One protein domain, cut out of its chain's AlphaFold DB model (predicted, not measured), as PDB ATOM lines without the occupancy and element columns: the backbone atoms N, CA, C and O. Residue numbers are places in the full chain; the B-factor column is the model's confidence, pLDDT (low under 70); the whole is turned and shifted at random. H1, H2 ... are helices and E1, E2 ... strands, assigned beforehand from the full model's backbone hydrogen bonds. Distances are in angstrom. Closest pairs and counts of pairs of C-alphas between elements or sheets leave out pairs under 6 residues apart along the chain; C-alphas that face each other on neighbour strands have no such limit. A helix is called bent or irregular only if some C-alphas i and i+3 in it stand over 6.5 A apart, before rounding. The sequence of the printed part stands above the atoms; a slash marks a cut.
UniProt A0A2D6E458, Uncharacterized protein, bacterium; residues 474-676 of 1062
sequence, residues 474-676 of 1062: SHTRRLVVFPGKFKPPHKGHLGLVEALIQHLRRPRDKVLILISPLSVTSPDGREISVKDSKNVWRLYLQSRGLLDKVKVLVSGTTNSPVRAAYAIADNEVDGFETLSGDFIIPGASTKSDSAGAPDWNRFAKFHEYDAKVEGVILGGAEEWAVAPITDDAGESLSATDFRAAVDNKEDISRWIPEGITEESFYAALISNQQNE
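What this domain is: This is residues 474 to 676 of the 1062 residues of an uncharacterized protein of bacterium (UniProt A0A2D6E458). A strongly twisted sheet of four parallel strands makes the core, with H1 and H2 over one face and H3 over the other. At one end of the longest axis, off the sheet, lie H5 and H6, and H6 packs on H2; H4 is near the edge strand E4. The printed part has 203 residues, with six named helices and four named strands in the order E1 H1 E2 H2 E3 H3 E4 H4 H5 H6, and the sheet runs E3 E2 E1 E4. The class is mixed, helices and strands, with under half of the residues in named elements. The whole is compact, with a radius of gyration of the C-alphas of 16.9 A and spans of 51 by 42 by 29 A.

How they stand to each other: E1, residues 477 to 484, and E2, residues 510 to 515, are parallel inner strands, with N 482 and O 512 2.9 A apart. H1, residues 491 to 501, is between them in the chain, in a strand-helix-strand unit, two parallel neighbour strands with a helix between, whose crossover is right-handed. H1 is over E2 at a height of 10.1 A over the sheet, its closest C-alphas to E2 being Ile 501 and Val 511, 7.1 A; it is only just not over E1, where 2 of its C-alphas fall. H2, residues 530 to 543, leads to the edge strand E3, residues 550 to 554, in a second right-handed unit; N 553 and O 513 are 2.8 A apart. H2 is on the same face as H1, at 9.9 A. H3, residues 561 to 569, is on the opposite face at 7.5 A, making three layers, helices on both faces of a sheet. E4, residues 582 to 586, is parallel to E1, with N 481 and O 585 2.8 A apart. H4, residues 601 to 608, only grazes the sheet; it is irregular, C-alphas 602 and 605 being 8.0 A apart. H3 and H4 only just touch, with 3 pairs of C-alphas within 8 A, the closest those of Val 562 and Phe 603, 6.7 A. H5, residues 641 to 648, touches no helix. H6, residues 662 to 669, touches H2; the closest C-alphas are those of Asp 532 and Leu 669, 5.0 A. Every O i to N i+4 pair is within hydrogen-bond range in H1, H2, H5 and H6, against 3 of 5 in H3 and 0 of 4 in H4, where 3 of 5 O i to N i+3 pairs are.

Where its parts are: E1 begins at C-alpha 477 (377.860, 322.607, 284.435) and is 22.9 A long; H2 is 20.2 A. H6 ends at C-alpha 669 (349.552, 321.691, 267.280).

The domain as a whole: The printed part has no cut. The longest link, H4 to H5, has 32 residues. Mean pLDDT of the printed part is 81.1; residues 628 to 636 and 670 to 676 are among those under 70.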
ATOM      1  N   SER A 474     387.516 320.739 287.119       43.19
ATOM      2  CA  SER A 474     387.186 322.175 286.972       43.19
ATOM      3  C   SER A 474     385.798 322.480 286.372       43.19
ATOM      4  O   SER A 474     385.373 323.633 286.299       43.19
ATOM      5  N   HIS A 475     385.046 321.461 285.946       49.25
ATOM      6  CA  HIS A 475     383.775 321.646 285.233       49.25
ATOM      7  C   HIS A 475     382.682 322.324 286.075       49.25
ATOM      8  O   HIS A 475     382.383 321.883 287.193       49.25
ATOM      9  N   THR A 476     381.993 323.328 285.517       61.97
ATOM     10  CA  THR A 476     380.971 324.104 286.251       61.97
ATOM     11  C   THR A 476     379.530 323.620 286.022       61.97
ATOM     12  O   THR A 476     378.752 323.578 286.985       61.97
ATOM     13  N   ARG A 477     379.177 323.179 284.804       84.44
ATOM     14  CA  ARG A 477     377.860 322.607 284.435       84.44
ATOM     15  C   ARG A 477     377.980 321.569 283.305       84.44
ATOM     16  O   ARG A 477     378.916 321.622 282.513       84.44
ATOM     17  N   ARG A 478     377.020 320.640 283.235       89.62
ATOM     18  CA  ARG A 478     376.851 319.670 282.134       89.62
ATOM     19  C   ARG A 478     375.695 320.064 281.215       89.62
ATOM     20  O   ARG A 478     374.626 320.444 281.697       89.62
ATOM     21  N   LEU A 479     375.887 319.920 279.908       91.31
ATOM     22  CA  LEU A 479     374.905 320.253 278.876       91.31
ATOM     23  C   LEU A 479     374.719 319.059 277.934       91.31
ATOM     24  O   LEU A 479     375.639 318.696 277.212       91.31
ATOM     25  N   VAL A 480     373.529 318.461 277.909       91.75
ATOM     26  CA  VAL A 480     373.182 317.436 276.906       91.75
ATOM     27  C   VAL A 480     372.469 318.116 275.744       91.75
ATOM     28  O   VAL A 480     371.458 318.779 275.956       91.75
ATOM     29  N   VAL A 481     372.960 317.955 274.519       92.25
ATOM     30  CA  VAL A 481     372.408 318.610 273.324       92.25
ATOM     31  C   VAL A 481     371.677 317.585 272.467       92.25
ATOM     32  O   VAL A 481     372.311 316.700 271.908       92.25
ATOM     33  N   PHE A 482     370.354 317.706 272.338       92.62
ATOM     34  CA  PHE A 482     369.506 316.766 271.593       92.62
ATOM     35  C   PHE A 482     368.903 317.438 270.342       92.62
ATOM     36  O   PHE A 482     367.868 318.109 270.429       92.62
ATOM     37  N   PRO A 483     369.555 317.329 269.170       90.81
ATOM     38  CA  PRO A 483     369.117 317.999 267.949       90.81
ATOM     39  C   PRO A 483     368.231 317.109 267.066       90.81
ATOM     40  O   PRO A 483     368.461 315.909 266.934       90.81
ATOM     41  N   GLY A 484     367.247 317.697 266.382       88.31
ATOM     42  CA  GLY A 484     366.333 316.920 265.541       88.31
ATOM     43  C   GLY A 484     365.296 317.731 264.765       88.31
ATOM     44  O   GLY A 484     365.215 318.959 264.847       88.31
ATOM     45  N   LYS A 485     364.479 317.029 263.968       87.69
ATOM     46  CA  LYS A 485     363.360 317.638 263.221       87.69
ATOM     47  C   LYS A 485     362.164 317.940 264.130       87.69
ATOM     48  O   LYS A 485     361.601 319.024 264.025       87.69
ATOM     49  N   PHE A 486     361.802 316.987 264.999       90.50
ATOM     50  CA  PHE A 486     360.746 317.081 266.021       90.50
ATOM     51  C   PHE A 486     359.397 317.652 265.529       90.50
ATOM     52  O   PHE A 486     358.805 318.508 266.187       90.50
ATOM     53  N   LYS A 487     358.911 317.226 264.357       89.19
ATOM     54  CA  LYS A 487     357.707 317.778 263.705       89.19
ATOM     55  C   LYS A 487     356.721 316.667 263.313       89.19
ATOM     56  O   LYS A 487     356.788 316.213 262.172       89.19
ATOM     57  N   PRO A 488     355.827 316.239 264.229       88.31
ATOM     58  CA  PRO A 488     355.780 316.553 265.667       88.31
ATOM     59  C   PRO A 488     356.765 315.683 266.488       88.31
ATOM     60  O   PRO A 488     357.324 314.723 265.955       88.31
ATOM     61  N   PRO A 489     357.016 315.988 267.777       91.75
ATOM     62  CA  PRO A 489     357.659 315.058 268.708       91.75
ATOM     63  C   PRO A 489     356.644 314.036 269.271       91.75
ATOM     64  O   PRO A 489     355.470 314.359 269.446       91.75
ATOM     65  N   HIS A 490     357.103 312.826 269.608       90.88
ATOM     66  CA  HIS A 490     356.294 311.693 270.119       90.88
ATOM     67  C   HIS A 490     356.868 311.105 271.424       90.88
ATOM     68  O   HIS A 490     357.988 311.458 271.795       90.88
ATOM     69  N   LYS A 491     356.157 310.180 272.094       88.00
ATOM     70  CA  LYS A 491     356.494 309.661 273.439       88.00
ATOM     71  C   LYS A 491     357.941 309.169 273.570       88.00
ATOM     72  O   LYS A 491     358.647 309.643 274.453       88.00
ATOM     73  N   GLY A 492     358.448 308.385 272.615       85.50
ATOM     74  CA  GLY A 492     359.866 307.968 272.593       85.50
ATOM     75  C   GLY A 492     360.902 309.113 272.562       85.50
ATOM     76  O   GLY A 492     361.979 308.973 273.136       85.50
ATOM     77  N   HIS A 493     360.587 310.278 271.976       89.75
ATOM     78  CA  HIS A 493     361.468 311.456 272.043       89.75
ATOM     79  C   HIS A 493     361.497 312.078 273.449       89.75
ATOM     80  O   HIS A 493     362.540 312.572 273.875       89.75
ATOM     81  N   LEU A 494     360.361 312.082 274.157       89.00
ATOM     82  CA  LEU A 494     360.277 312.548 275.544       89.00
ATOM     83  C   LEU A 494     360.998 311.576 276.483       89.00
ATOM     84  O   LEU A 494     361.801 312.023 277.292       89.00
ATOM     85  N   GLY A 495     360.790 310.269 276.301       85.69
ATOM     86  CA  GLY A 495     361.465 309.226 277.072       85.69
ATOM     87  C   GLY A 495     362.992 309.301 276.969       85.69
ATOM     88  O   GLY A 495     363.681 309.216 277.983       85.69
ATOM     89  N   LEU A 496     363.539 309.548 275.770       86.06
ATOM     90  CA  LEU A 496     364.985 309.754 275.611       86.06
ATOM     91  C   LEU A 496     365.477 310.960 276.433       86.06
ATOM     92  O   LEU A 496     366.536 310.897 277.049       86.06
ATOM     93  N   VAL A 497     364.697 312.044 276.498       88.94
ATOM     94  CA  VAL A 497     365.007 313.220 277.329       88.94
ATOM     95  C   VAL A 497     364.891 312.899 278.825       88.94
ATOM     96  O   VAL A 497     365.760 313.308 279.591       88.94
ATOM     97  N   GLU A 498     363.876 312.143 279.249       87.50
ATOM     98  CA  GLU A 498     363.705 311.677 280.636       87.50
ATOM     99  C   GLU A 498     364.887 310.802 281.095       87.50
ATOM    100  O   GLU A 498     365.404 310.988 282.198       87.50
ATOM    101  N   ALA A 499     365.380 309.912 280.230       84.62
ATOM    102  CA  ALA A 499     366.562 309.094 280.484       84.62
ATOM    103  C   ALA A 499     367.866 309.920 280.481       84.62
ATOM    104  O   ALA A 499     368.636 309.849 281.438       84.62
ATOM    105  N   LEU A 500     368.081 310.795 279.489       83.50
ATOM    106  CA  LEU A 500     369.247 311.695 279.440       83.50
ATOM    107  C   LEU A 500     369.332 312.627 280.669       83.50
ATOM    108  O   LEU A 500     370.429 312.979 281.107       83.50
ATOM    109  N   ILE A 501     368.200 312.987 281.286       85.00
ATOM    110  CA  ILE A 501     368.162 313.768 282.536       85.00
ATOM    111  C   ILE A 501     368.766 313.010 283.732       85.00
ATOM    112  O   ILE A 501     369.313 313.657 284.628       85.00
ATOM    113  N   GLN A 502     368.766 311.672 283.743       78.62
ATOM    114  CA  GLN A 502     369.362 310.873 284.830       78.62
ATOM    115  C   GLN A 502     370.886 311.091 284.951       78.62
ATOM    116  O   GLN A 502     371.463 310.982 286.034       78.62
ATOM    117  N   HIS A 503     371.538 311.511 283.862       70.56
ATOM    118  CA  HIS A 503     372.965 311.844 283.816       70.56
ATOM    119  C   HIS A 503     373.286 313.256 284.378       70.56
ATOM    120  O   HIS A 503     374.459 313.590 284.604       70.56
ATOM    121  N   LEU A 504     372.262 314.087 284.647       80.56
ATOM    122  CA  LEU A 504     372.368 315.510 285.018       80.56
ATOM    123  C   LEU A 504     372.258 315.755 286.536       80.56
ATOM    124  O   LEU A 504     371.199 316.119 287.063       80.56
ATOM    125  N   ARG A 505     373.384 315.610 287.245       74.19
ATOM    126  CA  ARG A 505     373.439 315.582 288.719       74.19
ATOM    127  C   ARG A 505     373.351 316.948 289.422       74.19
ATOM    128  O   ARG A 505     373.089 316.971 290.622       74.19
ATOM    129  N   ARG A 506     373.570 318.083 288.744       77.38
ATOM    130  CA  ARG A 506     373.585 319.430 289.366       77.38
ATOM    131  C   ARG A 506     372.359 320.283 288.973       77.38
ATOM    132  O   ARG A 506     371.741 320.043 287.932       77.38
ATOM    133  N   PRO A 507     372.005 321.337 289.743       72.88
ATOM    134  CA  PRO A 507     370.914 322.261 289.384       72.88
ATOM    135  C   PRO A 507     371.182 323.095 288.117       72.88
ATOM    136  O   PRO A 507     370.247 323.492 287.416       72.88
ATOM    137  N   ARG A 508     372.463 323.364 287.823       78.62
ATOM    138  CA  ARG A 508     372.906 324.108 286.630       78.62
ATOM    139  C   ARG A 508     372.895 323.272 285.348       78.62
ATOM    140  O   ARG A 508     372.883 323.863 284.274       78.62
ATOM    141  N   ASP A 509     372.868 321.947 285.464       88.44
ATOM    142  CA  ASP A 509     372.897 321.035 284.321       88.44
ATOM    143  C   ASP A 509     371.562 321.064 283.558       88.44
ATOM    144  O   ASP A 509     370.499 321.124 284.193       88.44
ATOM    145  N   LYS A 510     371.606 321.015 282.215       90.12
ATOM    146  CA  LYS A 510     370.428 321.134 281.326       90.12
ATOM    147  C   LYS A 510     370.464 320.157 280.146       90.12
ATOM    148  O   LYS A 510     371.538 319.805 279.666       90.12
ATOM    149  N   VAL A 511     369.281 319.824 279.622       93.06
ATOM    150  CA  VAL A 511     369.116 319.312 278.248       93.06
ATOM    151  C   VAL A 511     368.740 320.474 277.323       93.06
ATOM    152  O   VAL A 511     367.881 321.289 277.667       93.06
ATOM    153  N   LEU A 512     369.363 320.553 276.151       93.00
ATOM    154  CA  LEU A 512     369.139 321.559 275.116       93.00
ATOM    155  C   LEU A 512     368.558 320.873 273.872       93.00
ATOM    156  O   LEU A 512     369.281 320.246 273.101       93.00
ATOM    157  N   ILE A 513     367.242 320.976 273.678       93.75
ATOM    158  CA  ILE A 513     366.552 320.409 272.511       93.75
ATOM    159  C   ILE A 513     366.665 321.401 271.353       93.75
ATOM    160  O   ILE A 513     366.159 322.522 271.460       93.75
ATOM    161  N   LEU A 514     367.298 321.006 270.244       91.69
ATOM    162  CA  LEU A 514     367.493 321.878 269.079       91.69
ATOM    163  C   LEU A 514     366.543 321.485 267.943       91.69
ATOM    164  O   LEU A 514     366.750 320.478 267.267       91.69
ATOM    165  N   ILE A 515     365.501 322.288 267.719       90.25
ATOM    166  CA  ILE A 515     364.543 322.063 266.628       90.25
ATOM    167  C   ILE A 515     365.100 322.640 265.320       90.25
ATOM    168  O   ILE A 515     365.431 323.824 265.252       90.25
ATOM    169  N   SER A 516     365.136 321.826 264.262       86.94
ATOM    170  CA  SER A 516     365.510 322.258 262.907       86.94
ATOM    171  C   SER A 516     364.607 323.399 262.393       86.94
ATOM    172  O   SER A 516     363.381 323.314 262.547       86.94
ATOM    173  N   PRO A 517     365.141 324.455 261.742       83.12
ATOM    174  CA  PRO A 517     364.348 325.601 261.286       83.12
ATOM    175  C   PRO A 517     363.340 325.251 260.178       83.12
ATOM    176  O   PRO A 517     362.274 325.856 260.108       83.12
ATOM    177  N   LEU A 518     363.627 324.252 259.338       84.31
ATOM    178  CA  LEU A 518     362.798 323.910 258.176       84.31
ATOM    179  C   LEU A 518     361.477 323.249 258.594       84.31
ATOM    180  O   LEU A 518     361.491 322.207 259.255       84.31
ATOM    181  N   SER A 519     360.338 323.841 258.228       84.88
ATOM    182  CA  SER A 519     359.014 323.213 258.363       84.88
ATOM    183  C   SER A 519     358.940 321.876 257.619       84.88
ATOM    184  O   SER A 519     359.672 321.647 256.657       84.88
ATOM    185  N   VAL A 520     358.038 320.997 258.059       82.25
ATOM    186  CA  VAL A 520     357.777 319.704 257.407       82.25
ATOM    187  C   VAL A 520     356.336 319.689 256.921       82.25
ATOM    188  O   VAL A 520     355.425 319.943 257.703       82.25
ATOM    189  N   THR A 521     356.135 319.386 255.642       77.00
ATOM    190  CA  THR A 521     354.805 319.136 255.079       77.00
ATOM    191  C   THR A 521     354.388 317.692 255.372       77.00
ATOM    192  O   THR A 521     355.184 316.759 255.219       77.00
ATOM    193  N   SER A 522     353.154 317.518 255.831       69.50
ATOM    194  CA  SER A 522     352.488 316.231 256.022       69.50
ATOM    195  C   SER A 522     351.970 315.667 254.684       69.50
ATOM    196  O   SER A 522     351.864 316.435 253.721       69.50
ATOM    197  N   PRO A 523     351.687 314.354 254.572       66.62
ATOM    198  CA  PRO A 523     351.081 313.756 253.377       66.62
ATOM    199  C   PRO A 523     349.845 314.486 252.818       66.62
ATOM    200  O   PRO A 523     349.721 314.580 251.597       66.62
ATOM    201  N   ASP A 524     348.977 315.054 253.665       60.81
ATOM    202  CA  ASP A 524     347.790 315.822 253.237       60.81
ATOM    203  C   ASP A 524     348.098 317.237 252.686       60.81
ATOM    204  O   ASP A 524     347.237 317.882 252.085       60.81
ATOM    205  N   GLY A 525     349.330 317.730 252.869       64.38
ATOM    206  CA  GLY A 525     349.759 319.090 252.527       64.38
ATOM    207  C   GLY A 525     349.869 320.070 253.707       64.38
ATOM    208  O   GLY A 525     350.291 321.213 253.504       64.38
ATOM    209  N   ARG A 526     349.541 319.664 254.939       74.44
ATOM    210  CA  ARG A 526     349.632 320.477 256.161       74.44
ATOM    211  C   ARG A 526     351.081 320.795 256.520       74.44
ATOM    212  O   ARG A 526     351.920 319.908 256.638       74.44
ATOM    213  N   GLU A 527     351.386 322.067 256.753       80.94
ATOM    214  CA  GLU A 527     352.709 322.492 257.225       80.94
ATOM    215  C   GLU A 527     352.798 322.407 258.759       80.94
ATOM    216  O   GLU A 527     352.044 323.076 259.466       80.94
ATOM    217  N   ILE A 528     353.746 321.620 259.280       84.50
ATOM    218  CA  ILE A 528     354.114 321.592 260.702       84.50
ATOM    219  C   ILE A 528     355.347 322.483 260.896       84.50
ATOM    220  O   ILE A 528     356.446 322.175 260.413       84.50
ATOM    221  N   SER A 529     355.178 323.599 261.608       87.31
ATOM    222  CA  SER A 529     356.213 324.624 261.757       87.31
ATOM    223  C   SER A 529     357.102 324.423 262.995       87.31
ATOM    224  O   SER A 529     356.882 323.561 263.852       87.31
ATOM    225  N   VAL A 530     358.130 325.271 263.131       86.75
ATOM    226  CA  VAL A 530     358.945 325.373 264.359       86.75
ATOM    227  C   VAL A 530     358.101 325.796 265.570       86.75
ATOM    228  O   VAL A 530     358.380 325.364 266.689       86.75
ATOM    229  N   LYS A 531     357.067 326.628 265.369       84.94
ATOM    230  CA  LYS A 531     356.199 327.110 266.454       84.94
ATOM    231  C   LYS A 531     355.393 325.958 267.049       84.94
ATOM    232  O   LYS A 531     355.359 325.810 268.268       84.94
ATOM    233  N   ASP A 532     354.817 325.118 266.197       86.81
ATOM    234  CA  ASP A 532     353.947 324.015 266.612       86.81
ATOM    235  C   ASP A 532     354.767 322.933 267.326       86.81
ATOM    236  O   ASP A 532     354.416 322.520 268.428       86.81
ATOM    237  N   SER A 533     355.949 322.602 266.788       90.81
ATOM    238  CA  SER A 533     356.953 321.763 267.463       90.81
ATOM    239  C   SER A 533     357.309 322.282 268.867       90.81
ATOM    240  O   SER A 533     357.252 321.527 269.838       90.81
ATOM    241  N   LYS A 534     357.591 323.589 269.017       90.38
ATOM    242  CA  LYS A 534     357.854 324.216 270.329       90.38
ATOM    243  C   LYS A 534     356.660 324.161 271.284       90.38
ATOM    244  O   LYS A 534     356.864 324.137 272.497       90.38
ATOM    245  N   ASN A 535     355.433 324.171 270.773       89.12
ATOM    246  CA  ASN A 535     354.228 324.119 271.597       89.12
ATOM    247  C   ASN A 535     353.935 322.703 272.096       89.12
ATOM    248  O   ASN A 535     353.668 322.545 273.286       89.12
ATOM    249  N   VAL A 536     354.067 321.685 271.239       91.50
ATOM    250  CA  VAL A 536     353.953 320.276 271.648       91.50
ATOM    251  C   VAL A 536     355.076 319.908 272.627       91.50
ATOM    252  O   VAL A 536     354.805 319.335 273.678       91.50
ATOM    253  N   TRP A 537     356.321 320.341 272.376       93.50
ATOM    254  CA  TRP A 537     357.403 320.179 273.355       93.50
ATOM    255  C   TRP A 537     357.106 320.868 274.694       93.50
ATOM    256  O   TRP A 537     357.378 320.285 275.740       93.50
ATOM    257  N   ARG A 538     356.522 322.077 274.699       91.31
ATOM    258  CA  ARG A 538     356.121 322.733 275.957       91.31
ATOM    259  C   ARG A 538     355.062 321.922 276.701       91.31
ATOM    260  O   ARG A 538     355.198 321.771 277.906       91.31
ATOM    261  N   LEU A 539     354.056 321.390 276.003       90.94
ATOM    262  CA  LEU A 539     353.012 320.545 276.591       90.94
ATOM    263  C   LEU A 539     353.617 319.314 277.288       90.94
ATOM    264  O   LEU A 539     353.359 319.094 278.469       90.94
ATOM    265  N   TYR A 540     354.479 318.572 276.587       93.12
ATOM    266  CA  TYR A 540     355.137 317.368 277.113       93.12
ATOM    267  C   TYR A 540     356.077 317.668 278.293       93.12
ATOM    268  O   TYR A 540     356.079 316.961 279.298       93.12
ATOM    269  N   LEU A 541     356.873 318.739 278.205       91.88
ATOM    270  CA  LEU A 541     357.778 319.132 279.290       91.88
ATOM    271  C   LEU A 541     357.021 319.718 280.489       91.88
ATOM    272  O   LEU A 541     357.509 319.627 281.613       91.88
ATOM    273  N   GLN A 542     355.837 320.299 280.279       89.00
ATOM    274  CA  GLN A 542     354.985 320.810 281.349       89.00
ATOM    275  C   GLN A 542     354.269 319.681 282.102       89.00
ATOM    276  O   GLN A 542     354.259 319.715 283.331       89.00
ATOM    277  N   SER A 543     353.730 318.665 281.412       87.38
ATOM    278  CA  SER A 543     353.073 317.521 282.071       87.38
ATOM    279  C   SER A 543     354.038 316.665 282.898       87.38
ATOM    280  O   SER A 543     353.623 316.054 283.879       87.38
ATOM    281  N   ARG A 544     355.332 316.664 282.551       88.19
ATOM    282  CA  ARG A 544     356.405 315.994 283.305       88.19
ATOM    283  C   ARG A 544     357.178 316.902 284.276       88.19
ATOM    284  O   ARG A 544     358.100 316.439 284.935       88.19
ATOM    285  N   GLY A 545     356.846 318.196 284.368       86.44
ATOM    286  CA  GLY A 545     357.539 319.148 285.254       86.44
ATOM    287  C   GLY A 545     358.999 319.459 284.871       86.44
ATOM    288  O   GLY A 545     359.768 319.947 285.694       86.44
ATOM    289  N   LEU A 546     359.401 319.191 283.626       89.50
ATOM    290  CA  LEU A 546     360.793 319.248 283.154       89.50
ATOM    291  C   LEU A 546     361.229 320.617 282.605       89.50
ATOM    292  O   LEU A 546     362.387 320.772 282.210       89.50
ATOM    293  N   LEU A 547     360.341 321.619 282.589       85.19
ATOM    294  CA  LEU A 547     360.604 322.961 282.039       85.19
ATOM    295  C   LEU A 547     361.851 323.646 282.634       85.19
ATOM    296  O   LEU A 547     362.538 324.380 281.927       85.19
ATOM    297  N   ASP A 548     362.189 323.373 283.899       83.00
ATOM    298  CA  ASP A 548     363.380 323.936 284.559       83.00
ATOM    299  C   ASP A 548     364.690 323.214 284.189       83.00
ATOM    300  O   ASP A 548     365.786 323.761 284.365       83.00
ATOM    301  N   LYS A 549     364.608 321.976 283.687       86.12
ATOM    302  CA  LYS A 549     365.752 321.130 283.295       86.12
ATOM    303  C   LYS A 549     365.994 321.113 281.783       86.12
ATOM    304  O   LYS A 549     367.132 320.888 281.371       86.12
ATOM    305  N   VAL A 550     364.972 321.377 280.969       91.81
ATOM    306  CA  VAL A 550     365.017 321.231 279.506       91.81
ATOM    307  C   VAL A 550     364.722 322.556 278.807       91.81
ATOM    308  O   VAL A 550     363.653 323.139 278.977       91.81
ATOM    309  N   LYS A 551     365.648 323.020 277.961       91.19
ATOM    310  CA  LYS A 551     365.499 324.248 277.169       91.19
ATOM    311  C   LYS A 551     365.282 323.914 275.695       91.19
ATOM    312  O   LYS A 551     366.069 323.182 275.101       91.19
ATOM    313  N   VAL A 552     364.236 324.482 275.094       91.50
ATOM    314  CA  VAL A 552     363.849 324.212 273.698       91.50
ATOM    315  C   VAL A 552     364.246 325.377 272.785       91.50
ATOM    316  O   VAL A 552     363.636 326.454 272.797       91.50
ATOM    317  N   LEU A 553     365.276 325.151 271.977       90.44
ATOM    318  CA  LEU A 553     365.917 326.119 271.084       90.44
ATOM    319  C   LEU A 553     365.551 325.840 269.611       90.44
ATOM    320  O   LEU A 553     364.775 324.937 269.298       90.44
ATOM    321  N   VAL A 554     366.075 326.658 268.699       86.94
ATOM    322  CA  VAL A 554     366.052 326.414 267.244       86.94
ATOM    323  C   VAL A 554     367.504 326.356 266.793       86.94
ATOM    324  O   VAL A 554     368.280 327.185 267.252       86.94
ATOM    325  N   SER A 555     367.885 325.446 265.897       79.56
ATOM    326  CA  SER A 555     369.281 325.301 265.435       79.56
ATOM    327  C   SER A 555     369.776 326.412 264.486       79.56
ATOM    328  O   SER A 555     370.672 326.177 263.678       79.56
ATOM    329  N   GLY A 556     369.186 327.610 264.565       70.44
ATOM    330  CA  GLY A 556     369.622 328.819 263.863       70.44
ATOM    331  C   GLY A 556     369.861 328.622 262.366       70.44
ATOM    332  O   GLY A 556     368.939 328.334 261.600       70.44
ATOM    333  N   THR A 557     371.120 328.794 261.969       57.97
ATOM    334  CA  THR A 557     371.617 328.751 260.587       57.97
ATOM    335  C   THR A 557     371.657 327.349 259.974       57.97
ATOM    336  O   THR A 557     371.763 327.236 258.752       57.97
ATOM    337  N   THR A 558     371.569 326.272 260.767       70.62
ATOM    338  CA  THR A 558     371.757 324.904 260.265       70.62
ATOM    339  C   THR A 558     370.514 324.023 260.357       70.62
ATOM    340  O   THR A 558     369.775 324.011 261.342       70.62
ATOM    341  N   ASN A 559     370.296 323.232 259.304       75.62
ATOM    342  CA  ASN A 559     369.252 322.211 259.218       75.62
ATOM    343  C   ASN A 559     369.740 320.802 259.614       75.62
ATOM    344  O   ASN A 559     368.909 319.905 259.766       75.62
ATOM    345  N   SER A 560     371.055 320.605 259.768       80.94
ATOM    346  CA  SER A 560     371.686 319.322 260.089       80.94
ATOM    347  C   SER A 560     371.744 319.113 261.608       80.94
ATOM    348  O   SER A 560     372.345 319.944 262.291       80.94
ATOM    349  N   PRO A 561     371.197 318.007 262.155       77.25
ATOM    350  CA  PRO A 561     371.262 317.736 263.591       77.25
ATOM    351  C   PRO A 561     372.699 317.668 264.121       77.25
ATOM    352  O   PRO A 561     372.998 318.228 265.168       77.25
ATOM    353  N   VAL A 562     373.607 317.058 263.354       84.00
ATOM    354  CA  VAL A 562     375.025 316.935 263.719       84.00
ATOM    355  C   VAL A 562     375.690 318.309 263.825       84.00
ATOM    356  O   VAL A 562     376.294 318.618 264.849       84.00
ATOM    357  N   ARG A 563     375.513 319.187 262.823       86.44
ATOM    358  CA  ARG A 563     376.043 320.565 262.887       86.44
ATOM    359  C   ARG A 563     375.416 321.384 264.016       86.44
ATOM    360  O   ARG A 563     376.099 322.217 264.593       86.44
ATOM    361  N   ALA A 564     374.147 321.144 264.348       85.69
ATOM    362  CA  ALA A 564     373.466 321.854 265.427       85.69
ATOM    363  C   ALA A 564     374.093 321.574 266.807       85.69
ATOM    364  O   ALA A 564     374.117 322.470 267.645       85.69
ATOM    365  N   ALA A 565     374.634 320.369 267.035       87.88
ATOM    366  CA  ALA A 565     375.371 320.065 268.262       87.88
ATOM    367  C   ALA A 565     376.688 320.855 268.353       87.88
ATOM    368  O   ALA A 565     376.941 321.495 269.371       87.88
ATOM    369  N   TYR A 566     377.483 320.882 267.275       89.88
ATOM    370  CA  TYR A 566     378.718 321.678 267.216       89.88
ATOM    371  C   TYR A 566     378.448 323.184 267.377       89.88
ATOM    372  O   TYR A 566     379.138 323.859 268.134       89.88
ATOM    373  N   ALA A 567     377.371 323.699 266.775       88.19
ATOM    374  CA  ALA A 567     376.964 325.101 266.903       88.19
ATOM    375  C   ALA A 567     376.661 325.540 268.356       88.19
ATOM    376  O   ALA A 567     376.764 326.725 268.665       88.19
ATOM    377  N   ILE A 568     376.312 324.616 269.267       89.31
ATOM    378  CA  ILE A 568     376.201 324.927 270.705       89.31
ATOM    379  C   ILE A 568     377.580 325.098 271.347       89.31
ATOM    380  O   ILE A 568     377.750 326.020 272.143       89.31
ATOM    381  N   ALA A 569     378.562 324.256 271.011       87.94
ATOM    382  CA  ALA A 569     379.927 324.391 271.525       87.94
ATOM    383  C   ALA A 569     380.582 325.716 271.079       87.94
ATOM    384  O   ALA A 569     381.339 326.318 271.835       87.94
ATOM    385  N   ASP A 570     380.205 326.200 269.894       88.12
ATOM    386  CA  ASP A 570     380.746 327.404 269.254       88.12
ATOM    387  C   ASP A 570     379.997 328.719 269.552       88.12
ATOM    388  O   ASP A 570     380.385 329.766 269.034       88.12
ATOM    389  N   ASN A 571     378.935 328.699 270.370       87.00
ATOM    390  CA  ASN A 571     378.051 329.855 270.617       87.00
ATOM    391  C   ASN A 571     377.317 330.412 269.370       87.00
ATOM    392  O   ASN A 571     376.939 331.581 269.321       87.00
ATOM    393  N   GLU A 572     377.021 329.561 268.382       83.62
ATOM    394  CA  GLU A 572     376.316 329.921 267.137       83.62
ATOM    395  C   GLU A 572     374.782 329.699 267.188       83.62
ATOM    396  O   GLU A 572     374.105 329.735 266.156       83.62
ATOM    397  N   VAL A 573     374.197 329.463 268.373       83.69
ATOM    398  CA  VAL A 573     372.757 329.168 268.542       83.69
ATOM    399  C   VAL A 573     372.042 330.216 269.398       83.69
ATOM    400  O   VAL A 573     372.201 330.271 270.617       83.69
ATOM    401  N   ASP A 574     371.157 330.985 268.759       78.56
ATOM    402  CA  ASP A 574     370.362 332.037 269.398       78.56
ATOM    403  C   ASP A 574     369.643 331.585 270.681       78.56
ATOM    404  O   ASP A 574     368.840 330.643 270.710       78.56
ATOM    405  N   GLY A 575     369.856 332.354 271.751       78.44
ATOM    406  CA  GLY A 575     369.141 332.204 273.016       78.44
ATOM    407  C   GLY A 575     369.742 331.190 273.991       78.44
ATOM    408  O   GLY A 575     369.125 330.944 275.033       78.44
ATOM    409  N   PHE A 576     370.923 330.628 273.731       85.44
ATOM    410  CA  PHE A 576     371.746 329.958 274.741       85.44
ATOM    411  C   PHE A 576     373.218 330.358 274.590       85.44
ATOM    412  O   PHE A 576     373.675 330.611 273.486       85.44
ATOM    413  N   GLU A 577     373.934 330.427 275.711       85.94
ATOM    414  CA  GLU A 577     375.344 330.812 275.771       85.94
ATOM    415  C   GLU A 577     376.110 329.745 276.563       85.94
ATOM    416  O   GLU A 577     375.848 329.515 277.752       85.94
ATOM    417  N   THR A 578     377.012 329.071 275.861       88.81
ATOM    418  CA  THR A 578     378.055 328.152 276.322       88.81
ATOM    419  C   THR A 578     379.209 328.945 276.940       88.81
ATOM    420  O   THR A 578     379.517 330.057 276.508       88.81
ATOM    421  N   LEU A 579     379.826 328.389 277.981       85.56
ATOM    422  CA  LEU A 579     380.832 329.043 278.814       85.56
ATOM    423  C   LEU A 579     382.072 328.153 278.964       85.56
ATOM    424  O   LEU A 579     381.991 326.929 278.874       85.56
ATOM    425  N   SER A 580     383.212 328.774 279.266       82.50
ATOM    426  CA  SER A 580     384.435 328.057 279.642       82.50
ATOM    427  C   SER A 580     384.184 327.138 280.851       82.50
ATOM    428  O   SER A 580     383.544 327.543 281.829       82.50
ATOM    429  N   GLY A 581     384.667 325.895 280.789       79.88
ATOM    430  CA  GLY A 581     384.429 324.866 281.805       79.88
ATOM    431  C   GLY A 581     383.070 324.157 281.707       79.88
ATOM    432  O   GLY A 581     382.640 323.536 282.689       79.88
ATOM    433  N   ASP A 582     382.379 324.246 280.569       88.88
ATOM    434  CA  ASP A 582     381.210 323.418 280.254       88.88
ATOM    435  C   ASP A 582     381.620 322.025 279.764       88.88
ATOM    436  O   ASP A 582     382.526 321.892 278.943       88.88
ATOM    437  N   PHE A 583     380.897 320.993 280.214       89.69
ATOM    438  CA  PHE A 583     380.969 319.650 279.629       89.69
ATOM    439  C   PHE A 583     379.744 319.401 278.745       89.69
ATOM    440  O   PHE A 583     378.617 319.382 279.258       89.69
ATOM    441  N   ILE A 584     379.944 319.224 277.437       91.69
ATOM    442  CA  ILE A 584     378.861 319.097 276.450       91.69
ATOM    443  C   ILE A 584     378.796 317.668 275.911       91.69
ATOM    444  O   ILE A 584     379.796 317.121 275.459       91.69
ATOM    445  N   ILE A 585     377.606 317.073 275.935       90.25
ATOM    446  CA  ILE A 585     377.341 315.684 275.539       90.25
ATOM    447  C   ILE A 585     376.327 315.685 274.380       90.25
ATOM    448  O   ILE A 585     375.281 316.332 274.506       90.25
ATOM    449  N   PRO A 586     376.561 314.961 273.272       89.19
ATOM    450  CA  PRO A 586     375.568 314.804 272.217       89.19
ATOM    451  C   PRO A 586     374.500 313.787 272.650       89.19
ATOM    452  O   PRO A 586     374.782 312.614 272.869       89.19
ATOM    453  N   GLY A 587     373.251 314.233 272.776       85.75
ATOM    454  CA  GLY A 587     372.110 313.372 273.077       85.75
ATOM    455  C   GLY A 587     371.745 312.516 271.866       85.75
ATOM    456  O   GLY A 587     371.226 313.029 270.872       85.75
ATOM    457  N   ALA A 588     372.008 311.216 271.961       84.50
ATOM    458  CA  ALA A 588     371.706 310.223 270.939       84.50
ATOM    459  C   ALA A 588     371.294 308.888 271.576       84.50
ATOM    460  O   ALA A 588     371.422 308.690 272.786       84.50
ATOM    461  N   SER A 589     370.781 307.981 270.750       82.25
ATOM    462  CA  SER A 589     370.348 306.655 271.176       82.25
ATOM    463  C   SER A 589     371.249 305.535 270.652       82.25
ATOM    464  O   SER A 589     372.051 305.732 269.740       82.25
ATOM    465  N   THR A 590     371.100 304.334 271.207       80.12
ATOM    466  CA  THR A 590     371.717 303.105 270.675       80.12
ATOM    467  C   THR A 590     370.889 302.455 269.560       80.12
ATOM    468  O   THR A 590     371.238 301.373 269.098       80.12
ATOM    469  N   LYS A 591     369.798 303.090 269.103       75.94
ATOM    470  CA  LYS A 591     368.957 302.568 268.017       75.94
ATOM    471  C   LYS A 591     369.760 302.453 266.725       75.94
ATOM    472  O   LYS A 591     370.219 303.470 266.218       75.94
ATOM    473  N   SER A 592     369.861 301.256 266.162       73.81
ATOM    474  CA  SER A 592     370.373 301.071 264.805       73.81
ATOM    475  C   SER A 592     369.448 301.688 263.752       73.81
ATOM    476  O   SER A 592     368.219 301.664 263.887       73.81
ATOM    477  N   ASP A 593     370.041 302.226 262.691       67.88
ATOM    478  CA  ASP A 593     369.341 302.519 261.444       67.88
ATOM    479  C   ASP A 593     369.125 301.245 260.598       67.88
ATOM    480  O   ASP A 593     369.415 300.126 261.028       67.88
ATOM    481  N   SER A 594     368.591 301.401 259.385       53.88
ATOM    482  CA  SER A 594     368.336 300.289 258.458       53.88
ATOM    483  C   SER A 594     369.599 299.621 257.895       53.88
ATOM    484  O   SER A 594     369.471 298.635 257.179       53.88
ATOM    485  N   ALA A 595     370.793 300.146 258.187       56.22
ATOM    486  CA  ALA A 595     372.088 299.541 257.869       56.22
ATOM    487  C   ALA A 595     372.794 298.988 259.128       56.22
ATOM    488  O   ALA A 595     373.966 298.626 259.076       56.22
ATOM    489  N   GLY A 596     372.099 298.930 260.271       68.25
ATOM    490  CA  GLY A 596     372.633 298.421 261.536       68.25
ATOM    491  C   GLY A 596     373.416 299.448 262.363       68.25
ATOM    492  O   GLY A 596     373.680 299.196 263.541       68.25
ATOM    493  N   ALA A 597     373.740 300.623 261.815       75.94
ATOM    494  CA  ALA A 597     374.607 301.596 262.476       75.94
ATOM    495  C   ALA A 597     373.862 302.347 263.601       75.94
ATOM    496  O   ALA A 597     372.781 302.889 263.356       75.94
ATOM    497  N   PRO A 598     374.402 302.420 264.835       80.44
ATOM    498  CA  PRO A 598     373.696 303.033 265.954       80.44
ATOM    499  C   PRO A 598     373.612 304.564 265.833       80.44
ATOM    500  O   PRO A 598     374.546 305.242 265.406       80.44
ATOM    501  N   ASP A 599     372.489 305.120 266.282       79.62
ATOM    502  CA  ASP A 599     372.080 306.530 266.194       79.62
ATOM    503  C   ASP A 599     373.059 307.530 266.861       79.62
ATOM    504  O   ASP A 599     373.043 308.720 266.529       79.62
ATOM    505  N   TRP A 600     373.970 307.061 267.724       83.94
ATOM    506  CA  TRP A 600     375.094 307.838 268.265       83.94
ATOM    507  C   TRP A 600     376.298 307.978 267.318       83.94
ATOM    508  O   TRP A 600     377.021 308.970 267.422       83.94
ATOM    509  N   ASN A 601     376.500 307.069 266.356       87.69
ATOM    510  CA  ASN A 601     377.698 307.015 265.500       87.69
ATOM    511  C   ASN A 601     377.900 308.305 264.672       87.69
ATOM    512  O   ASN A 601     379.013 308.797 264.499       87.69
ATOM    513  N   ARG A 602     376.805 308.979 264.288       83.75
ATOM    514  CA  ARG A 602     376.832 310.316 263.647       83.75
ATOM    515  C   ARG A 602     377.524 311.420 264.470       83.75
ATOM    516  O   ARG A 602     377.749 312.514 263.953       83.75
ATOM    517  N   PHE A 603     377.798 311.155 265.746       87.31
ATOM    518  CA  PHE A 603     378.500 312.017 266.690       87.31
ATOM    519  C   PHE A 603     379.795 311.380 267.230       87.31
ATOM    520  O   PHE A 603     380.365 311.933 268.165       87.31
ATOM    521  N   ALA A 604     380.293 310.262 266.680       83.69
ATOM    522  CA  ALA A 604     381.492 309.578 267.190       83.69
ATOM    523  C   ALA A 604     382.666 310.556 267.410       83.69
ATOM    524  O   ALA A 604     383.198 310.669 268.514       83.69
ATOM    525  N   LYS A 605     382.949 311.388 266.399       85.69
ATOM    526  CA  LYS A 605     384.004 312.419 266.412       85.69
ATOM    527  C   LYS A 605     383.643 313.724 267.141       85.69
ATOM    528  O   LYS A 605     384.361 314.709 267.012       85.69
ATOM    529  N   PHE A 606     382.544 313.774 267.899       86.69
ATOM    530  CA  PHE A 606     382.139 314.989 268.625       86.69
ATOM    531  C   PHE A 606     383.142 315.371 269.722       86.69
ATOM    532  O   PHE A 606     383.380 316.550 269.948       86.69
ATOM    533  N   HIS A 607     383.777 314.377 270.344       85.88
ATOM    534  CA  HIS A 607     384.818 314.568 271.355       85.88
ATOM    535  C   HIS A 607     386.188 314.982 270.776       85.88
ATOM    536  O   HIS A 607     387.025 315.498 271.509       85.88
ATOM    537  N   GLU A 608     386.412 314.789 269.469       86.88
ATOM    538  CA  GLU A 608     387.637 315.189 268.749       86.88
ATOM    539  C   GLU A 608     387.638 316.686 268.364       86.88
ATOM    540  O   GLU A 608     388.599 317.171 267.766       86.88
ATOM    541  N   TYR A 609     386.546 317.416 268.619       86.88
ATOM    542  CA  TYR A 609     386.322 318.747 268.057       86.88
ATOM    543  C   TYR A 609     386.848 319.889 268.941       86.88
ATOM    544  O   TYR A 609     386.443 320.045 270.092       86.88
ATOM    545  N   ASP A 610     387.699 320.730 268.355       84.75
ATOM    546  CA  ASP A 610     388.203 321.962 268.964       84.75
ATOM    547  C   ASP A 610     387.133 323.068 268.896       84.75
ATOM    548  O   ASP A 610     386.844 323.616 267.828       84.75
ATOM    549  N   ALA A 611     386.486 323.340 270.031       85.81
ATOM    550  CA  ALA A 611     385.378 324.288 270.138       85.81
ATOM    551  C   ALA A 611     385.872 325.740 270.242       85.81
ATOM    552  O   ALA A 611     386.798 326.041 270.994       85.81
ATOM    553  N   LYS A 612     385.184 326.683 269.579       86.69
ATOM    554  CA  LYS A 612     385.560 328.116 269.581       86.69
ATOM    555  C   LYS A 612     385.548 328.777 270.970       86.69
ATOM    556  O   LYS A 612     386.100 329.867 271.128       86.69
ATOM    557  N   VAL A 613     384.889 328.173 271.961       83.62
ATOM    558  CA  VAL A 613     384.814 328.679 273.338       83.62
ATOM    559  C   VAL A 613     385.897 328.008 274.188       83.62
ATOM    560  O   VAL A 613     385.776 326.847 274.576       83.62
ATOM    561  N   GLU A 614     386.951 328.765 274.497       78.88
ATOM    562  CA  GLU A 614     388.133 328.297 275.232       78.88
ATOM    563  C   GLU A 614     387.768 327.568 276.542       78.88
ATOM    564  O   GLU A 614     387.082 328.110 277.412       78.88
ATOM    565  N   GLY A 615     388.243 326.329 276.698       78.38
ATOM    566  CA  GLY A 615     388.016 325.510 277.894       78.38
ATOM    567  C   GLY A 615     386.657 324.802 277.969       78.38
ATOM    568  O   GLY A 615     386.299 324.309 279.039       78.38
ATOM    569  N   VAL A 616     385.883 324.745 276.881       87.56
ATOM    570  CA  VAL A 616     384.786 323.769 276.728       87.56
ATOM    571  C   VAL A 616     385.364 322.370 276.506       87.56
ATOM    572  O   VAL A 616     386.373 322.216 275.824       87.56
ATOM    573  N   ILE A 617     384.724 321.344 277.072       86.88
ATOM    574  CA  ILE A 617     385.127 319.939 276.923       86.88
ATOM    575  C   ILE A 617     383.935 319.125 276.399       86.88
ATOM    576  O   ILE A 617     382.801 319.282 276.859       86.88
ATOM    577  N   LEU A 618     384.186 318.264 275.410       89.81
ATOM    578  CA  LEU A 618     383.160 317.536 274.661       89.81
ATOM    579  C   LEU A 618     383.218 316.032 274.971       89.81
ATOM    580  O   LEU A 618     384.284 315.423 274.933       89.81
ATOM    581  N   GLY A 619     382.073 315.434 275.301       84.56
ATOM    582  CA  GLY A 619     381.947 314.010 275.622       84.56
ATOM    583  C   GLY A 619     381.804 313.122 274.384       84.56
ATOM    584  O   GLY A 619     381.209 313.526 273.381       84.56
ATOM    585  N   GLY A 620     382.317 311.890 274.463       83.25
ATOM    586  CA  GLY A 620     382.122 310.871 273.426       83.25
ATOM    587  C   GLY A 620     380.649 310.484 273.293       83.25
ATOM    588  O   GLY A 620     379.926 310.429 274.281       83.25
ATOM    589  N   ALA A 621     380.174 310.227 272.074       83.25
ATOM    590  CA  ALA A 621     378.751 309.953 271.857       83.25
ATOM    591  C   ALA A 621     378.298 308.569 272.341       83.25
ATOM    592  O   ALA A 621     377.151 308.415 272.749       83.25
ATOM    593  N   GLU A 622     379.196 307.586 272.307       82.75
ATOM    594  CA  GLU A 622     378.940 306.200 272.707       82.75
ATOM    595  C   GLU A 622     378.747 306.056 274.226       82.75
ATOM    596  O   GLU A 622     377.747 305.498 274.668       82.75
ATOM    597  N   GLU A 623     379.641 306.653 275.028       78.56
ATOM    598  CA  GLU A 623     379.631 306.617 276.506       78.56
ATOM    599  C   GLU A 623     378.302 307.116 277.117       78.56
ATOM    600  O   GLU A 623     377.911 306.698 278.208       78.56
ATOM    601  N   TRP A 624     377.590 308.001 276.410       77.81
ATOM    602  CA  TRP A 624     376.339 308.623 276.864       77.81
ATOM    603  C   TRP A 624     375.136 308.284 275.966       77.81
ATOM    604  O   TRP A 624     374.096 308.941 276.063       77.81
ATOM    605  N   ALA A 625     375.257 307.274 275.098       81.25
ATOM    606  CA  ALA A 625     374.158 306.800 274.266       81.25
ATOM    607  C   ALA A 625     373.107 306.054 275.103       81.25
ATOM    608  O   ALA A 625     373.427 305.224 275.952       81.25
ATOM    609  N   VAL A 626     371.828 306.328 274.843       80.25
ATOM    610  CA  VAL A 626     370.709 305.788 275.634       80.25
ATOM    611  C   VAL A 626     369.888 304.779 274.825       80.25
ATOM    612  O   VAL A 626     369.644 304.976 273.635       80.25
ATOM    613  N   ALA A 627     369.419 303.702 275.460       73.81
ATOM    614  CA  ALA A 627     368.534 302.737 274.808       73.81
ATOM    615  C   ALA A 627     367.249 303.415 274.274       73.81
ATOM    616  O   ALA A 627     366.638 304.212 274.994       73.81
ATOM    617  N   PRO A 628     366.814 303.134 273.032       69.62
ATOM    618  CA  PRO A 628     365.563 303.677 272.521       69.62
ATOM    619  C   PRO A 628     364.380 303.128 273.319       69.62
ATOM    620  O   PRO A 628     364.222 301.918 273.460       69.62
ATOM    621  N   ILE A 629     363.516 304.022 273.796       66.31
ATOM    622  CA  ILE A 629     362.250 303.625 274.414       66.31
ATOM    623  C   ILE A 629     361.272 303.238 273.305       66.31
ATOM    624  O   ILE A 629     360.885 304.068 272.472       66.31
ATOM    625  N   THR A 630     360.923 301.955 273.302       62.94
ATOM    626  CA  THR A 630     359.860 301.359 272.495       62.94
ATOM    627  C   THR A 630     358.488 301.801 273.001       62.94
ATOM    628  O   THR A 630     358.368 302.491 274.018       62.94
ATOM    629  N   ASP A 631     357.434 301.406 272.298       62.09
ATOM    630  CA  ASP A 631     356.118 301.319 272.923       62.09
ATOM    631  C   ASP A 631     355.922 299.987 273.666       62.09
ATOM    632  O   ASP A 631     356.848 299.192 273.856       62.09
ATOM    633  N   ASP A 632     354.694 299.805 274.130       55.66
ATOM    634  CA  ASP A 632     354.225 298.778 275.054       55.66
ATOM    635  C   ASP A 632     354.159 297.381 274.397       55.66
ATOM    636  O   ASP A 632     354.020 296.377 275.090       55.66
ATOM    637  N   ALA A 633     354.316 297.319 273.066       53.66
ATOM    638  CA  ALA A 633     354.482 296.098 272.276       53.66
ATOM    639  C   ALA A 633     355.956 295.809 271.909       53.66
ATOM    640  O   ALA A 633     356.242 294.831 271.224       53.66
ATOM    641  N   GLY A 634     356.901 296.655 272.342       59.34
ATOM    642  CA  GLY A 634     358.316 296.552 271.972       59.34
ATOM    643  C   GLY A 634     358.659 297.170 270.610       59.34
ATOM    644  O   GLY A 634     359.800 297.058 270.160       59.34
ATOM    645  N   GLU A 635     357.719 297.853 269.950       64.50
ATOM    646  CA  GLU A 635     357.931 298.397 268.609       64.50
ATOM    647  C   GLU A 635     358.541 299.809 268.614       64.50
ATOM    648  O   GLU A 635     358.559 300.548 269.606       64.50
ATOM    649  N   SER A 636     359.104 300.190 267.464       65.75
ATOM    650  CA  SER A 636     359.945 301.378 267.324       65.75
ATOM    651  C   SER A 636     359.191 302.540 266.667       65.75
ATOM    652  O   SER A 636     359.087 302.615 265.445       65.75
ATOM    653  N   LEU A 637     358.707 303.481 267.482       76.44
ATOM    654  CA  LEU A 637     357.872 304.611 267.048       76.44
ATOM    655  C   LEU A 637     358.471 305.413 265.871       76.44
ATOM    656  O   LEU A 637     359.571 305.965 265.963       76.44
ATOM    657  N   SER A 638     357.697 305.529 264.790       77.00
ATOM    658  CA  SER A 638     358.033 306.293 263.584       77.00
ATOM    659  C   SER A 638     357.381 307.681 263.561       77.00
ATOM    660  O   SER A 638     356.180 307.843 263.779       77.00
ATOM    661  N   ALA A 639     358.171 308.698 263.202       77.31
ATOM    662  CA  ALA A 639     357.711 310.073 262.987       77.31
ATOM    663  C   ALA A 639     357.151 310.335 261.567       77.31
ATOM    664  O   ALA A 639     356.845 311.480 261.216       77.31
ATOM    665  N   THR A 640     357.040 309.306 260.722       79.25
ATOM    666  CA  THR A 640     356.272 309.366 259.465       79.25
ATOM    667  C   THR A 640     354.860 308.855 259.691       79.25
ATOM    668  O   THR A 640     353.905 309.545 259.352       79.25
ATOM    669  N   ASP A 641     354.741 307.723 260.365       82.94
ATOM    670  CA  ASP A 641     353.489 307.022 260.628       82.94
ATOM    671  C   ASP A 641     352.618 307.868 261.568       82.94
ATOM    672  O   ASP A 641     351.450 308.107 261.287       82.94
ATOM    673  N   PHE A 642     353.230 308.497 262.583       87.25
ATOM    674  CA  PHE A 642     352.562 309.491 263.428       87.25
ATOM    675  C   PHE A 642     351.982 310.680 262.637       87.25
ATOM    676  O   PHE A 642     350.960 311.239 263.022       87.25
ATOM    677  N   ARG A 643     352.614 311.089 261.527       85.38
ATOM    678  CA  ARG A 643     352.066 312.149 260.660       85.38
ATOM    679  C   ARG A 643     350.899 311.640 259.820       85.38
ATOM    680  O   ARG A 643     349.931 312.371 259.678       85.38
ATOM    681  N   ALA A 644     350.956 310.401 259.330       83.06
ATOM    682  CA  ALA A 644     349.822 309.778 258.649       83.06
ATOM    683  C   ALA A 644     348.601 309.670 259.583       83.06
ATOM    684  O   ALA A 644     347.530 310.143 259.219       83.06
ATOM    685  N   ALA A 645     348.785 309.193 260.818       84.31
ATOM    686  CA  ALA A 645     347.715 309.112 261.814       84.31
ATOM    687  C   ALA A 645     347.105 310.491 262.150       84.31
ATOM    688  O   ALA A 645     345.883 310.648 262.180       84.31
ATOM    689  N   VAL A 646     347.947 311.522 262.326       83.38
ATOM    690  CA  VAL A 646     347.528 312.919 262.581       83.38
ATOM    691  C   VAL A 646     346.788 313.563 261.398       83.38
ATOM    692  O   VAL A 646     345.922 314.416 261.619       83.38
ATOM    693  N   ASP A 647     347.116 313.191 260.160       79.81
ATOM    694  CA  ASP A 647     346.421 313.654 258.951       79.81
ATOM    695  C   ASP A 647     345.072 312.926 258.780       79.81
ATOM    696  O   ASP A 647     344.034 313.561 258.569       79.81
ATOM    697  N   ASN A 648     345.078 311.595 258.931       79.56
ATOM    698  CA  ASN A 648     343.913 310.720 258.769       79.56
ATOM    699  C   ASN A 648     342.893 310.844 259.917       79.56
ATOM    700  O   ASN A 648     341.723 310.511 259.727       79.56
ATOM    701  N   LYS A 649     343.315 311.373 261.079       78.31
ATOM    702  CA  LYS A 649     342.573 311.384 262.359       78.31
ATOM    703  C   LYS A 649     342.309 309.976 262.899       78.31
ATOM    704  O   LYS A 649     341.218 309.670 263.375       78.31
ATOM    705  N   GLU A 650     343.325 309.135 262.787       82.25
ATOM    706  CA  GLU A 650     343.410 307.863 263.503       82.25
ATOM    707  C   GLU A 650     343.734 308.122 264.986       82.25
ATOM    708  O   GLU A 650     344.114 309.236 265.353       82.25
ATOM    709  N   ASP A 651     343.587 307.099 265.830       84.12
ATOM    710  CA  ASP A 651     343.965 307.160 267.248       84.12
ATOM    711  C   ASP A 651     345.470 307.443 267.387       84.12
ATOM    712  O   ASP A 651     346.316 306.643 266.976       84.12
ATOM    713  N   ILE A 652     345.813 308.591 267.977       88.25
ATOM    714  CA  ILE A 652     347.205 309.010 268.180       88.25
ATOM    715  C   ILE A 652     347.754 308.656 269.570       88.25
ATOM    716  O   ILE A 652     348.920 308.959 269.855       88.25
ATOM    717  N   SER A 653     346.975 307.967 270.415       85.00
ATOM    718  CA  SER A 653     347.356 307.543 271.775       85.00
ATOM    719  C   SER A 653     348.669 306.753 271.808       85.00
ATOM    720  O   SER A 653     349.464 306.904 272.735       85.00
ATOM    721  N   ARG A 654     348.966 305.978 270.752       85.06
ATOM    722  CA  ARG A 654     350.232 305.238 270.599       85.06
ATOM    723  C   ARG A 654     351.476 306.144 270.593       85.06
ATOM    724  O   ARG A 654     352.536 305.733 271.069       85.06
ATOM    725  N   TRP A 655     351.370 307.377 270.088       88.06
ATOM    726  CA  TRP A 655     352.507 308.289 269.904       88.06
ATOM    727  C   TRP A 655     352.569 309.450 270.903       88.06
ATOM    728  O   TRP A 655     353.627 310.078 271.009       88.06
ATOM    729  N   ILE A 656     351.502 309.759 271.642       90.00
ATOM    730  CA  ILE A 656     351.509 310.815 272.672       90.00
ATOM    731  C   ILE A 656     351.875 310.252 274.064       90.00
ATOM    732  O   ILE A 656     351.727 309.055 274.302       90.00
ATOM    733  N   PRO A 657     352.430 311.059 274.994       86.81
ATOM    734  CA  PRO A 657     352.760 310.585 276.340       86.81
ATOM    735  C   PRO A 657     351.515 310.332 277.199       86.81
ATOM    736  O   PRO A 657     350.550 311.089 277.126       86.81
ATOM    737  N   GLU A 658     351.578 309.354 278.106       82.12
ATOM    738  CA  GLU A 658     350.528 309.124 279.106       82.12
ATOM    739  C   GLU A 658     350.176 310.405 279.884       82.12
ATOM    740  O   GLU A 658     351.062 311.117 280.376       82.12
ATOM    741  N   GLY A 659     348.876 310.677 280.015       79.62
ATOM    742  CA  GLY A 659     348.343 311.890 280.644       79.62
ATOM    743  C   GLY A 659     348.200 313.095 279.703       79.62
ATOM    744  O   GLY A 659     347.675 314.125 280.124       79.62
ATOM    745  N   ILE A 660     348.620 312.982 278.437       88.31
ATOM    746  CA  ILE A 660     348.266 313.916 277.360       88.31
ATOM    747  C   ILE A 660     347.052 313.354 276.615       88.31
ATOM    748  O   ILE A 660     347.112 312.243 276.100       88.31
ATOM    749  N   THR A 661     345.959 314.115 276.535       87.62
ATOM    750  CA  THR A 661     344.801 313.752 275.698       87.62
ATOM    751  C   THR A 661     344.985 314.262 274.270       87.62
ATOM    752  O   THR A 661     345.705 315.248 274.050       87.62
ATOM    753  N   GLU A 662     344.303 313.651 273.300       85.50
ATOM    754  CA  GLU A 662     344.372 314.083 271.901       85.50
ATOM    755  C   GLU A 662     344.002 315.559 271.724       85.50
ATOM    756  O   GLU A 662     344.702 316.290 271.025       85.50
ATOM    757  N   GLU A 663     342.957 316.049 272.399       81.81
ATOM    758  CA  GLU A 663     342.522 317.446 272.285       81.81
ATOM    759  C   GLU A 663     343.600 318.407 272.789       81.81
ATOM    760  O   GLU A 663     343.788 319.480 272.213       81.81
ATOM    761  N   SER A 664     344.349 318.020 273.828       80.88
ATOM    762  CA  SER A 664     345.458 318.824 274.345       80.88
ATOM    763  C   SER A 664     346.654 318.850 273.380       80.88
ATOM    764  O   SER A 664     347.238 319.916 273.155       80.88
ATOM    765  N   PHE A 665     346.959 317.721 272.727       89.00
ATOM    766  CA  PHE A 665     347.958 317.642 271.658       89.00
ATOM    767  C   PHE A 665     347.541 318.475 270.437       89.00
ATOM    768  O   PHE A 665     348.300 319.338 269.986       89.00
ATOM    769  N   TYR A 666     346.315 318.293 269.937       85.00
ATOM    770  CA  TYR A 666     345.786 319.054 268.807       85.00
ATOM    771  C   TYR A 666     345.704 320.554 269.131       85.00
ATOM    772  O   TYR A 666     346.073 321.364 268.283       85.00
ATOM    773  N   ALA A 667     345.338 320.960 270.351       81.38
ATOM    774  CA  ALA A 667     345.369 322.366 270.769       81.38
ATOM    775  C   ALA A 667     346.789 322.969 270.745       81.38
ATOM    776  O   ALA A 667     346.969 324.109 270.303       81.38
ATOM    777  N   ALA A 668     347.813 322.209 271.151       82.38
ATOM    778  CA  ALA A 668     349.211 322.630 271.031       82.38
ATOM    779  C   ALA A 668     349.679 322.711 269.561       82.38
ATOM    780  O   ALA A 668     350.400 323.645 269.197       82.38
ATOM    781  N   LEU A 669     349.222 321.784 268.709       79.06
ATOM    782  CA  LEU A 669     349.552 321.691 267.280       79.06
ATOM    783  C   LEU A 669     348.761 322.680 266.386       79.06
ATOM    784  O   LEU A 669     349.170 322.955 265.262       79.06
ATOM    785  N   ILE A 670     347.633 323.224 266.858       65.06
ATOM    786  CA  ILE A 670     346.749 324.176 266.138       65.06
ATOM    787  C   ILE A 670     346.984 325.634 266.614       65.06
ATOM    788  O   ILE A 670     346.259 326.575 266.279       65.06
ATOM    789  N   SER A 671     348.072 325.860 267.355       51.81
ATOM    790  CA  SER A 671     348.429 327.108 268.046       51.81
ATOM    791  C   SER A 671     348.847 328.289 267.132       51.81
ATOM    792  O   SER A 671     349.607 329.176 267.539       51.81
ATOM    793  N   ASN A 672     348.313 328.372 265.903       42.78
ATOM    794  CA  ASN A 672     348.179 329.654 265.204       42.78
ATOM    795  C   ASN A 672     347.049 329.774 264.154       42.78
ATOM    796  O   ASN A 672     347.293 330.271 263.055       42.78
ATOM    797  N   GLN A 673     345.798 329.421 264.486       40.97
ATOM    798  CA  GLN A 673     344.642 329.902 263.694       40.97
ATOM    799  C   GLN A 673     343.595 330.718 264.472       40.97
ATOM    800  O   GLN A 673     343.183 331.770 263.981       40.97
ATOM    801  N   GLN A 674     343.183 330.319 265.681       38.94
ATOM    802  CA  GLN A 674     341.966 330.897 266.280       38.94
ATOM    803  C   GLN A 674     342.058 332.374 266.723       38.94
ATOM    804  O   GLN A 674     341.078 333.088 266.551       38.94
ATOM    805  N   ASN A 675     343.197 332.888 267.215       38.97
ATOM    806  CA  ASN A 675     343.268 334.285 267.701       38.97
ATOM    807  C   ASN A 675     343.747 335.313 266.660       38.97
ATOM    808  O   ASN A 675     343.155 336.391 266.551       38.97
ATOM    809  N   GLU A 676     344.769 335.008 265.853       38.62
ATOM    810  CA  GLU A 676     345.178 335.911 264.764       38.62
ATOM    811  C   GLU A 676     344.193 335.879 263.589       38.62
ATOM    812  O   GLU A 676     343.948 336.921 262.982       38.62
TER     813      GLU A 676